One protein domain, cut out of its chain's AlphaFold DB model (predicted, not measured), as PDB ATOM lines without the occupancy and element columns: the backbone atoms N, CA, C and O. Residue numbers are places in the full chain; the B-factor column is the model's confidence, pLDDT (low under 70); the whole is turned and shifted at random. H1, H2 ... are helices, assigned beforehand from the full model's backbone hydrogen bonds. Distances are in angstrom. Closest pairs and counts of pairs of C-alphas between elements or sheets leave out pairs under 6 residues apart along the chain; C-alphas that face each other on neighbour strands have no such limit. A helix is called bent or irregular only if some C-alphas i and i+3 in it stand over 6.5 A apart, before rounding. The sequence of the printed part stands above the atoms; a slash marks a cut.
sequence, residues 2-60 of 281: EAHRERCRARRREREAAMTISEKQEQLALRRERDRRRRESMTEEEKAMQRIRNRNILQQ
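This is residues 2 to 60 of the 281 residues of an uncharacterized protein of Kingdonia uniflora (UniProt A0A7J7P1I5). The longest helix, H2, is the crossbar of an open U, with a helix as a leg at each end: H1 leads up to one end of H2 and H3 leads away from the other. The two legs lie on the same side of the bar, splayed rather than side by side, and the space between them is empty. There are 59 residues printed, with three named helices in the order H1, H2, H3 and no named strand; the class is all helix. The whole is extended, with a radius of gyration of the C-alphas of 18.4 A, and its outline is flat, spanning 42 by 32 by 16 A.

H2 takes residues 21 to 40, Ile 21 to Glu 40, and is 28.4 A from first to last C-alpha. It starts at C-alpha 21 at (36.534, 2.366, 19.216) and ends at C-alpha 40 at (63.104, 8.825, 11.543), with x rising along it. Before it comes H1, residues 2 to 18, 24.4 A long, with C-alpha 2 at (36.181, -18.248, -4.391); y and z are both higher at C-alpha 18. After H2 comes H3, residues 44 to 60, also 24.4 A long, ending at C-alpha 60 at (54.242, 10.465, -15.562). None of the three helices is bent or irregular.

H2 touches no helix. H1 and H2 are apart, with no C-alpha of the one within 8 A of the other, though a tight link of 2 residues, Met 19 and Thr 20, joins them. H2 and H3 are apart by the same measure, and a tight link of 3 residues, Ser 41 to Thr 43, joins them. H1 and H3 are apart as well. Residues 2 to 15 of H1, 25 to 38 of H2 and 48 to 60 of H3 stand free: their C-alphas have no C-alpha 8 or more residues away along the chain within 10 A. In H1, H2 and H3, every O i to N i+4 pair is within hydrogen-bond range.

The two C-alphas farthest apart, those of Ala 3 and Glu 44, are 46.8 A from each other. The C-alphas of Glu 2 and Gln 60, the first and last printed, are 35.7 A apart. The printed part runs from residue 2 to residue 60 of a full chain of 281 residues and has no cut. Both links are tight, and there is no long link. The mean pLDDT of the printed part is 97.1, and no printed residue is under 70.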
ATOM      1  N   GLU A   2      36.672 -19.622  -4.599       96.44
ATOM      2  CA  GLU A   2      36.181 -18.248  -4.391       96.44
ATOM      3  C   GLU A   2      35.286 -18.090  -3.150       96.44
ATOM      4  O   GLU A   2      35.574 -17.258  -2.295       96.44
ATOM      5  N   ALA A   3      34.326 -18.999  -2.943       96.25
ATOM      6  CA  ALA A   3      33.493 -19.018  -1.735       96.25
ATOM      7  C   ALA A   3      34.303 -19.114  -0.423       96.25
ATOM      8  O   ALA A   3      33.907 -18.576   0.606       96.25
ATOM      9  N   HIS A   4      35.466 -19.777  -0.442       96.88
ATOM     10  CA  HIS A   4      36.358 -19.828   0.719       96.88
ATOM     11  C   HIS A   4      37.054 -18.479   0.962       96.88
ATOM     12  O   HIS A   4      37.171 -18.049   2.107       96.88
ATOM     13  N   ARG A   5      37.480 -17.786  -0.105       97.06
ATOM     14  CA  ARG A   5      38.066 -16.438  -0.008       97.06
ATOM     15  C   ARG A   5      37.058 -15.440   0.557       97.06
ATOM     16  O   ARG A   5      37.422 -14.674   1.444       97.06
ATOM     17  N   GLU A   6      35.807 -15.506   0.109       97.81
ATOM     18  CA  GLU A   6      34.737 -14.649   0.626       97.81
ATOM     19  C   GLU A   6      34.439 -14.922   2.102       97.81
ATOM     20  O   GLU A   6      34.414 -13.985   2.897       97.81
ATOM     21  N   ARG A   7      34.363 -16.190   2.529       97.31
ATOM     22  CA  ARG A   7      34.231 -16.524   3.961       97.31
ATOM     23  C   ARG A   7      35.394 -15.998   4.806       97.31
ATOM     24  O   ARG A   7      35.185 -15.534   5.922       97.31
ATOM     25  N   CYS A   8      36.622 -16.037   4.291       96.75
ATOM     26  CA  CYS A   8      37.769 -15.457   4.992       96.75
ATOM     27  C   CYS A   8      37.706 -13.924   5.068       96.75
ATOM     28  O   CYS A   8      38.048 -13.358   6.104       96.75
ATOM     29  N   ARG A   9      37.246 -13.247   4.008       97.50
ATOM     30  CA  ARG A   9      37.020 -11.791   4.014       97.50
ATOM     31  C   ARG A   9      35.917 -11.400   4.998       97.50
ATOM     32  O   ARG A   9      36.104 -10.437   5.733       97.50
ATOM     33  N   ALA A  10      34.821 -12.159   5.048       97.25
ATOM     34  CA  ALA A  10      33.719 -11.947   5.985       97.25
ATOM     35  C   ALA A  10      34.190 -12.052   7.443       97.25
ATOM     36  O   ALA A  10      34.070 -11.083   8.183       97.25
ATOM     37  N   ARG A  11      34.877 -13.145   7.810       97.19
ATOM     38  CA  ARG A  11      35.442 -13.314   9.163       97.19
ATOM     39  C   ARG A  11      36.422 -12.210   9.555       97.19
ATOM     40  O   ARG A  11      36.487 -11.811  10.711       97.19
ATOM     41  N   ARG A  12      37.205 -11.704   8.596       95.75
ATOM     42  CA  ARG A  12      38.100 -10.567   8.841       95.75
ATOM     43  C   ARG A  12      37.316  -9.284   9.127       95.75
ATOM     44  O   ARG A  12      37.658  -8.588  10.074       95.75
ATOM     45  N   ARG A  13      36.264  -8.997   8.353       96.44
ATOM     46  CA  ARG A  13      35.382  -7.842   8.586       96.44
ATOM     47  C   ARG A  13      34.662  -7.941   9.928       96.44
ATOM     48  O   ARG A  13      34.564  -6.938  10.613       96.44
ATOM     49  N   GLU A  14      34.212  -9.131  10.317       96.19
ATOM     50  CA  GLU A  14      33.579  -9.370  11.622       96.19
ATOM     51  C   GLU A  14      34.546  -9.094  12.776       96.19
ATOM     52  O   GLU A  14      34.197  -8.364  13.697       96.19
ATOM     53  N   ARG A  15      35.794  -9.575  12.694       94.81
ATOM     54  CA  ARG A  15      36.838  -9.252  13.683       94.81
ATOM     55  C   ARG A  15      37.154  -7.755  13.727       94.81
ATOM     56  O   ARG A  15      37.263  -7.184  14.804       94.81
ATOM     57  N   GLU A  16      37.269  -7.103  12.570       92.94
ATOM     58  CA  GLU A  16      37.502  -5.653  12.485       92.94
ATOM     59  C   GLU A  16      36.301  -4.834  13.011       92.94
ATOM     60  O   GLU A  16      36.481  -3.754  13.585       92.94
ATOM     61  N   ALA A  17      35.076  -5.336  12.843       94.56
ATOM     62  CA  ALA A  17      33.856  -4.737  13.377       94.56
ATOM     63  C   ALA A  17      33.737  -4.930  14.895       94.56
ATOM     64  O   ALA A  17      33.320  -3.997  15.574       94.56
ATOM     65  N   ALA A  18      34.160  -6.089  15.410       95.62
ATOM     66  CA  ALA A  18      34.156  -6.415  16.834       95.62
ATOM     67  C   ALA A  18      35.155  -5.582  17.654       95.62
ATOM     68  O   ALA A  18      34.938  -5.394  18.847       95.62
ATOM     69  N   MET A  19      36.213  -5.044  17.028       96.06
ATOM     70  CA  MET A  19      37.139  -4.139  17.714       96.06
ATOM     71  C   MET A  19      36.433  -2.868  18.185       96.06
ATOM     72  O   MET A  19      35.773  -2.165  17.399       96.06
ATOM     73  N   THR A  20      36.655  -2.537  19.452       97.06
ATOM     74  CA  THR A  20      36.089  -1.345  20.080       97.06
ATOM     75  C   THR A  20      36.695  -0.071  19.486       97.06
ATOM     76  O   THR A  20      37.752  -0.074  18.848       97.06
ATOM     77  N   ILE A  21      36.019   1.066  19.675       96.75
ATOM     78  CA  ILE A  21      36.534   2.366  19.216       96.75
ATOM     79  C   ILE A  21      37.876   2.684  19.896       96.75
ATOM     80  O   ILE A  21      38.778   3.196  19.236       96.75
ATOM     81  N   SER A  22      38.022   2.337  21.179       97.69
ATOM     82  CA  SER A  22      39.255   2.554  21.942       97.69
ATOM     83  C   SER A  22      40.417   1.718  21.392       97.69
ATOM     84  O   SER A  22      41.465   2.277  21.077       97.69
ATOM     85  N   GLU A  23      40.201   0.428  21.122       97.12
ATOM     86  CA  GLU A  23      41.209  -0.438  20.488       97.12
ATOM     87  C   GLU A  23      41.606   0.066  19.093       97.12
ATOM     88  O   GLU A  23      42.778   0.053  18.719       97.12
ATOM     89  N   LYS A  24      40.642   0.563  18.306       96.62
ATOM     90  CA  LYS A  24      40.920   1.164  16.991       96.62
ATOM     91  C   LYS A  24      41.784   2.418  17.108       96.62
ATOM     92  O   LYS A  24      42.672   2.624  16.279       96.62
ATOM     93  N   GLN A  25      41.530   3.257  18.111       97.75
ATOM     94  CA  GLN A  25      42.336   4.449  18.381       97.75
ATOM     95  C   GLN A  25      43.757   4.074  18.812       97.75
ATOM     96  O   GLN A  25      44.710   4.653  18.291       97.75
ATOM     97  N   GLU A  26      43.910   3.071  19.675       98.06
ATOM     98  CA  GLU A  26      45.214   2.565  20.105       98.06
ATOM     99  C   GLU A  26      46.004   1.954  18.937       98.06
ATOM    100  O   GLU A  26      47.156   2.317  18.700       98.06
ATOM    101  N   GLN A  27      45.375   1.108  18.116       97.00
ATOM    102  CA  GLN A  27      46.014   0.557  16.917       97.00
ATOM    103  C   GLN A  27      46.428   1.647  15.926       97.00
ATOM    104  O   GLN A  27      47.499   1.567  15.316       97.00
ATOM    105  N   LEU A  28      45.602   2.683  15.756       97.19
ATOM    106  CA  LEU A  28      45.948   3.824  14.918       97.19
ATOM    107  C   LEU A  28      47.127   4.612  15.504       97.19
ATOM    108  O   LEU A  28      48.002   5.029  14.743       97.19
ATOM    109  N   ALA A  29      47.180   4.789  16.826       98.19
ATOM    110  CA  ALA A  29      48.300   5.425  17.512       98.19
ATOM    111  C   ALA A  29      49.599   4.623  17.323       98.19
ATOM    112  O   ALA A  29      50.599   5.182  16.875       98.19
ATOM    113  N   LEU A  30      49.564   3.303  17.525       98.25
ATOM    114  CA  LEU A  30      50.700   2.407  17.281       98.25
ATOM    115  C   LEU A  30      51.156   2.426  15.818       98.25
ATOM    116  O   LEU A  30      52.355   2.421  15.530       98.25
ATOM    117  N   ARG A  31      50.215   2.478  14.867       97.56
ATOM    118  CA  ARG A  31      50.540   2.607  13.441       97.56
ATOM    119  C   ARG A  31      51.239   3.933  13.145       97.56
ATOM    120  O   ARG A  31      52.252   3.927  12.452       97.56
ATOM    121  N   ARG A  32      50.739   5.047  13.687       98.06
ATOM    122  CA  ARG A  32      51.362   6.374  13.540       98.06
ATOM    123  C   ARG A  32      52.764   6.410  14.135       98.06
ATOM    124  O   ARG A  32      53.660   6.967  13.511       98.06
ATOM    125  N   GLU A  33      52.953   5.788  15.290       98.44
ATOM    126  CA  GLU A  33      54.253   5.676  15.947       98.44
ATOM    127  C   GLU A  33      55.234   4.844  15.112       98.44
ATOM    128  O   GLU A  33      56.368   5.258  14.882       98.44
ATOM    129  N   ARG A  34      54.791   3.713  14.553       98.25
ATOM    130  CA  ARG A  34      55.601   2.919  13.621       98.25
ATOM    131  C   ARG A  34      55.973   3.711  12.367       98.25
ATOM    132  O   ARG A  34      57.114   3.642  11.921       98.25
ATOM    133  N   ASP A  35      55.033   4.467  11.805       97.12
ATOM    134  CA  ASP A  35      55.273   5.320  10.638       97.12
ATOM    135  C   ASP A  35      56.183   6.517  10.973       97.12
ATOM    136  O   ASP A  35      56.923   6.996  10.113       97.12
ATOM    137  N   ARG A  36      56.160   7.012  12.216       97.94
ATOM    138  CA  ARG A  36      57.112   8.008  12.725       97.94
ATOM    139  C   ARG A  36      58.515   7.412  12.808       97.94
ATOM    140  O   ARG A  36      59.405   7.931  12.147       97.94
ATOM    141  N   ARG A  37      58.674   6.266  13.477       98.06
ATOM    142  CA  ARG A  37      59.957   5.549  13.567       98.06
ATOM    143  C   ARG A  37      60.529   5.203  12.198       98.06
ATOM    144  O   ARG A  37      61.713   5.389  11.985       98.06
ATOM    145  N   ARG A  38      59.693   4.769  11.247       96.62
ATOM    146  CA  ARG A  38      60.120   4.526   9.857       96.62
ATOM    147  C   ARG A  38      60.631   5.788   9.170       96.62
ATOM    148  O   ARG A  38      61.579   5.711   8.408       96.62
ATOM    149  N   ARG A  39      60.001   6.944   9.401       94.88
ATOM    150  CA  ARG A  39      60.458   8.224   8.830       94.88
ATOM    151  C   ARG A  39      61.747   8.717   9.478       94.88
ATOM    152  O   ARG A  39      62.579   9.279   8.774       94.88
ATOM    153  N   GLU A  40      61.892   8.507  10.781       96.12
ATOM    154  CA  GLU A  40      63.104   8.825  11.543       96.12
ATOM    155  C   GLU A  40      64.263   7.889  11.172       96.12
ATOM    156  O   GLU A  40      65.394   8.348  11.068       96.12
ATOM    157  N   SER A  41      63.983   6.613  10.889       97.31
ATOM    158  CA  SER A  41      64.986   5.635  10.459       97.31
ATOM    159  C   SER A  41      65.391   5.769   8.994       97.31
ATOM    160  O   SER A  41      66.336   5.103   8.585       97.31
ATOM    161  N   MET A  42      64.671   6.563   8.187       96.12
ATOM    162  CA  MET A  42      65.050   6.745   6.790       96.12
ATOM    163  C   MET A  42      66.339   7.547   6.698       96.12
ATOM    164  O   MET A  42      66.416   8.674   7.201       96.12
ATOM    165  N   THR A  43      67.309   6.996   5.980       97.50
ATOM    166  CA  THR A  43      68.551   7.707   5.680       97.50
ATOM    167  C   THR A  43      68.271   8.891   4.748       97.50
ATOM    168  O   THR A  43      67.252   8.944   4.049       97.50
ATOM    169  N   GLU A  44      69.171   9.878   4.715       97.25
ATOM    170  CA  GLU A  44      69.037  10.999   3.772       97.25
ATOM    171  C   GLU A  44      69.061  10.529   2.308       97.25
ATOM    172  O   GLU A  44      68.358  11.091   1.465       97.25
ATOM    173  N   GLU A  45      69.772   9.437   2.014       97.75
ATOM    174  CA  GLU A  45      69.785   8.804   0.693       97.75
ATOM    175  C   GLU A  45      68.414   8.209   0.328       97.75
ATOM    176  O   GLU A  45      67.888   8.453  -0.761       97.75
ATOM    177  N   GLU A  46      67.763   7.508   1.260       97.44
ATOM    178  CA  GLU A  46      66.405   6.990   1.060       97.44
ATOM    179  C   GLU A  46      65.386   8.118   0.862       97.44
ATOM    180  O   GLU A  46      64.522   8.043  -0.021       97.44
ATOM    181  N   LYS A  47      65.509   9.212   1.625       97.25
ATOM    182  CA  LYS A  47      64.687  10.417   1.434       97.25
ATOM    183  C   LYS A  47      64.916  11.030   0.051       97.25
ATOM    184  O   LYS A  47      63.944  11.425  -0.601       97.25
ATOM    185  N   ALA A  48      66.160  11.090  -0.426       97.88
ATOM    186  CA  ALA A  48      66.493  11.583  -1.761       97.88
ATOM    187  C   ALA A  48      65.879  10.701  -2.860       97.88
ATOM    188  O   ALA A  48      65.192  11.214  -3.751       97.88
ATOM    189  N   MET A  49      66.006   9.376  -2.751       97.94
ATOM    190  CA  MET A  49      65.360   8.430  -3.667       97.94
ATOM    191  C   MET A  49      63.836   8.573  -3.668       97.94
ATOM    192  O   MET A  49      63.203   8.553  -4.729       97.94
ATOM    193  N   GLN A  50      63.221   8.782  -2.502       97.00
ATOM    194  CA  GLN A  50      61.780   8.990  -2.408       97.00
ATOM    195  C   GLN A  50      61.341  10.296  -3.093       97.00
ATOM    196  O   GLN A  50      60.304  10.317  -3.764       97.00
ATOM    197  N   ARG A  51      62.131  11.376  -2.997       97.25
ATOM    198  CA  ARG A  51      61.889  12.629  -3.742       97.25
ATOM    199  C   ARG A  51      61.976  12.408  -5.255       97.25
ATOM    200  O   ARG A  51      61.101  12.885  -5.980       97.25
ATOM    201  N   ILE A  52      62.963  11.644  -5.725       98.19
ATOM    202  CA  ILE A  52      63.114  11.280  -7.145       98.19
ATOM    203  C   ILE A  52      61.904  10.466  -7.621       98.19
ATOM    204  O   ILE A  52      61.280  10.812  -8.625       98.19
ATOM    205  N   ARG A  53      61.495   9.441  -6.864       97.94
ATOM    206  CA  ARG A  53      60.307   8.630  -7.169       97.94
ATOM    207  C   ARG A  53      59.046   9.491  -7.267       97.94
ATOM    208  O   ARG A  53      58.288   9.358  -8.226       97.94
ATOM    209  N   ASN A  54      58.839  10.404  -6.320       97.81
ATOM    210  CA  ASN A  54      57.695  11.318  -6.330       97.81
ATOM    211  C   ASN A  54      57.720  12.263  -7.543       97.81
ATOM    212  O   ASN A  54      56.682  12.474  -8.172       97.81
ATOM    213  N   ARG A  55      58.897  12.789  -7.917       98.31
ATOM    214  CA  ARG A  55      59.073  13.602  -9.132       98.31
ATOM    215  C   ARG A  55      58.718  12.805 -10.389       98.31
ATOM    216  O   ARG A  55      57.966  13.308 -11.217       98.31
ATOM    217  N   ASN A  56      59.171  11.558 -10.495       98.25
ATOM    218  CA  ASN A  56      58.879  10.695 -11.643       98.25
ATOM    219  C   ASN A  56      57.380  10.377 -11.756       98.25
ATOM    220  O   ASN A  56      56.817  10.438 -12.846       98.25
ATOM    221  N   ILE A  57      56.699  10.112 -10.635       98.19
ATOM    222  CA  ILE A  57      55.240   9.907 -10.614       98.19
ATOM    223  C   ILE A  57      54.507  11.160 -11.111       98.19
ATOM    224  O   ILE A  57      53.574  11.058 -11.910       98.19
ATOM    225  N   LEU A  58      54.919  12.348 -10.660       97.81
ATOM    226  CA  LEU A  58      54.337  13.615 -11.111       97.81
ATOM    227  C   LEU A  58      54.579  13.854 -12.605       97.81
ATOM    228  O   LEU A  58      53.649  14.230 -13.318       97.81
ATOM    229  N   GLN A  59      55.788  13.581 -13.094       97.38
ATOM    230  CA  GLN A  59      56.109  13.662 -14.519       97.38
ATOM    231  C   GLN A  59      55.261  12.690 -15.344       97.38
ATOM    232  O   GLN A  59      54.690  13.092 -16.354       97.38
ATOM    233  N   GLN A  60      55.083  11.449 -14.884       97.06
ATOM    234  CA  GLN A  60      54.242  10.465 -15.562       97.06
ATOM    235  C   GLN A  60      52.771  10.901 -15.605       97.06
ATOM    236  O   GLN A  60      52.110  10.747 -16.630       97.06
TER     237      GLN A  60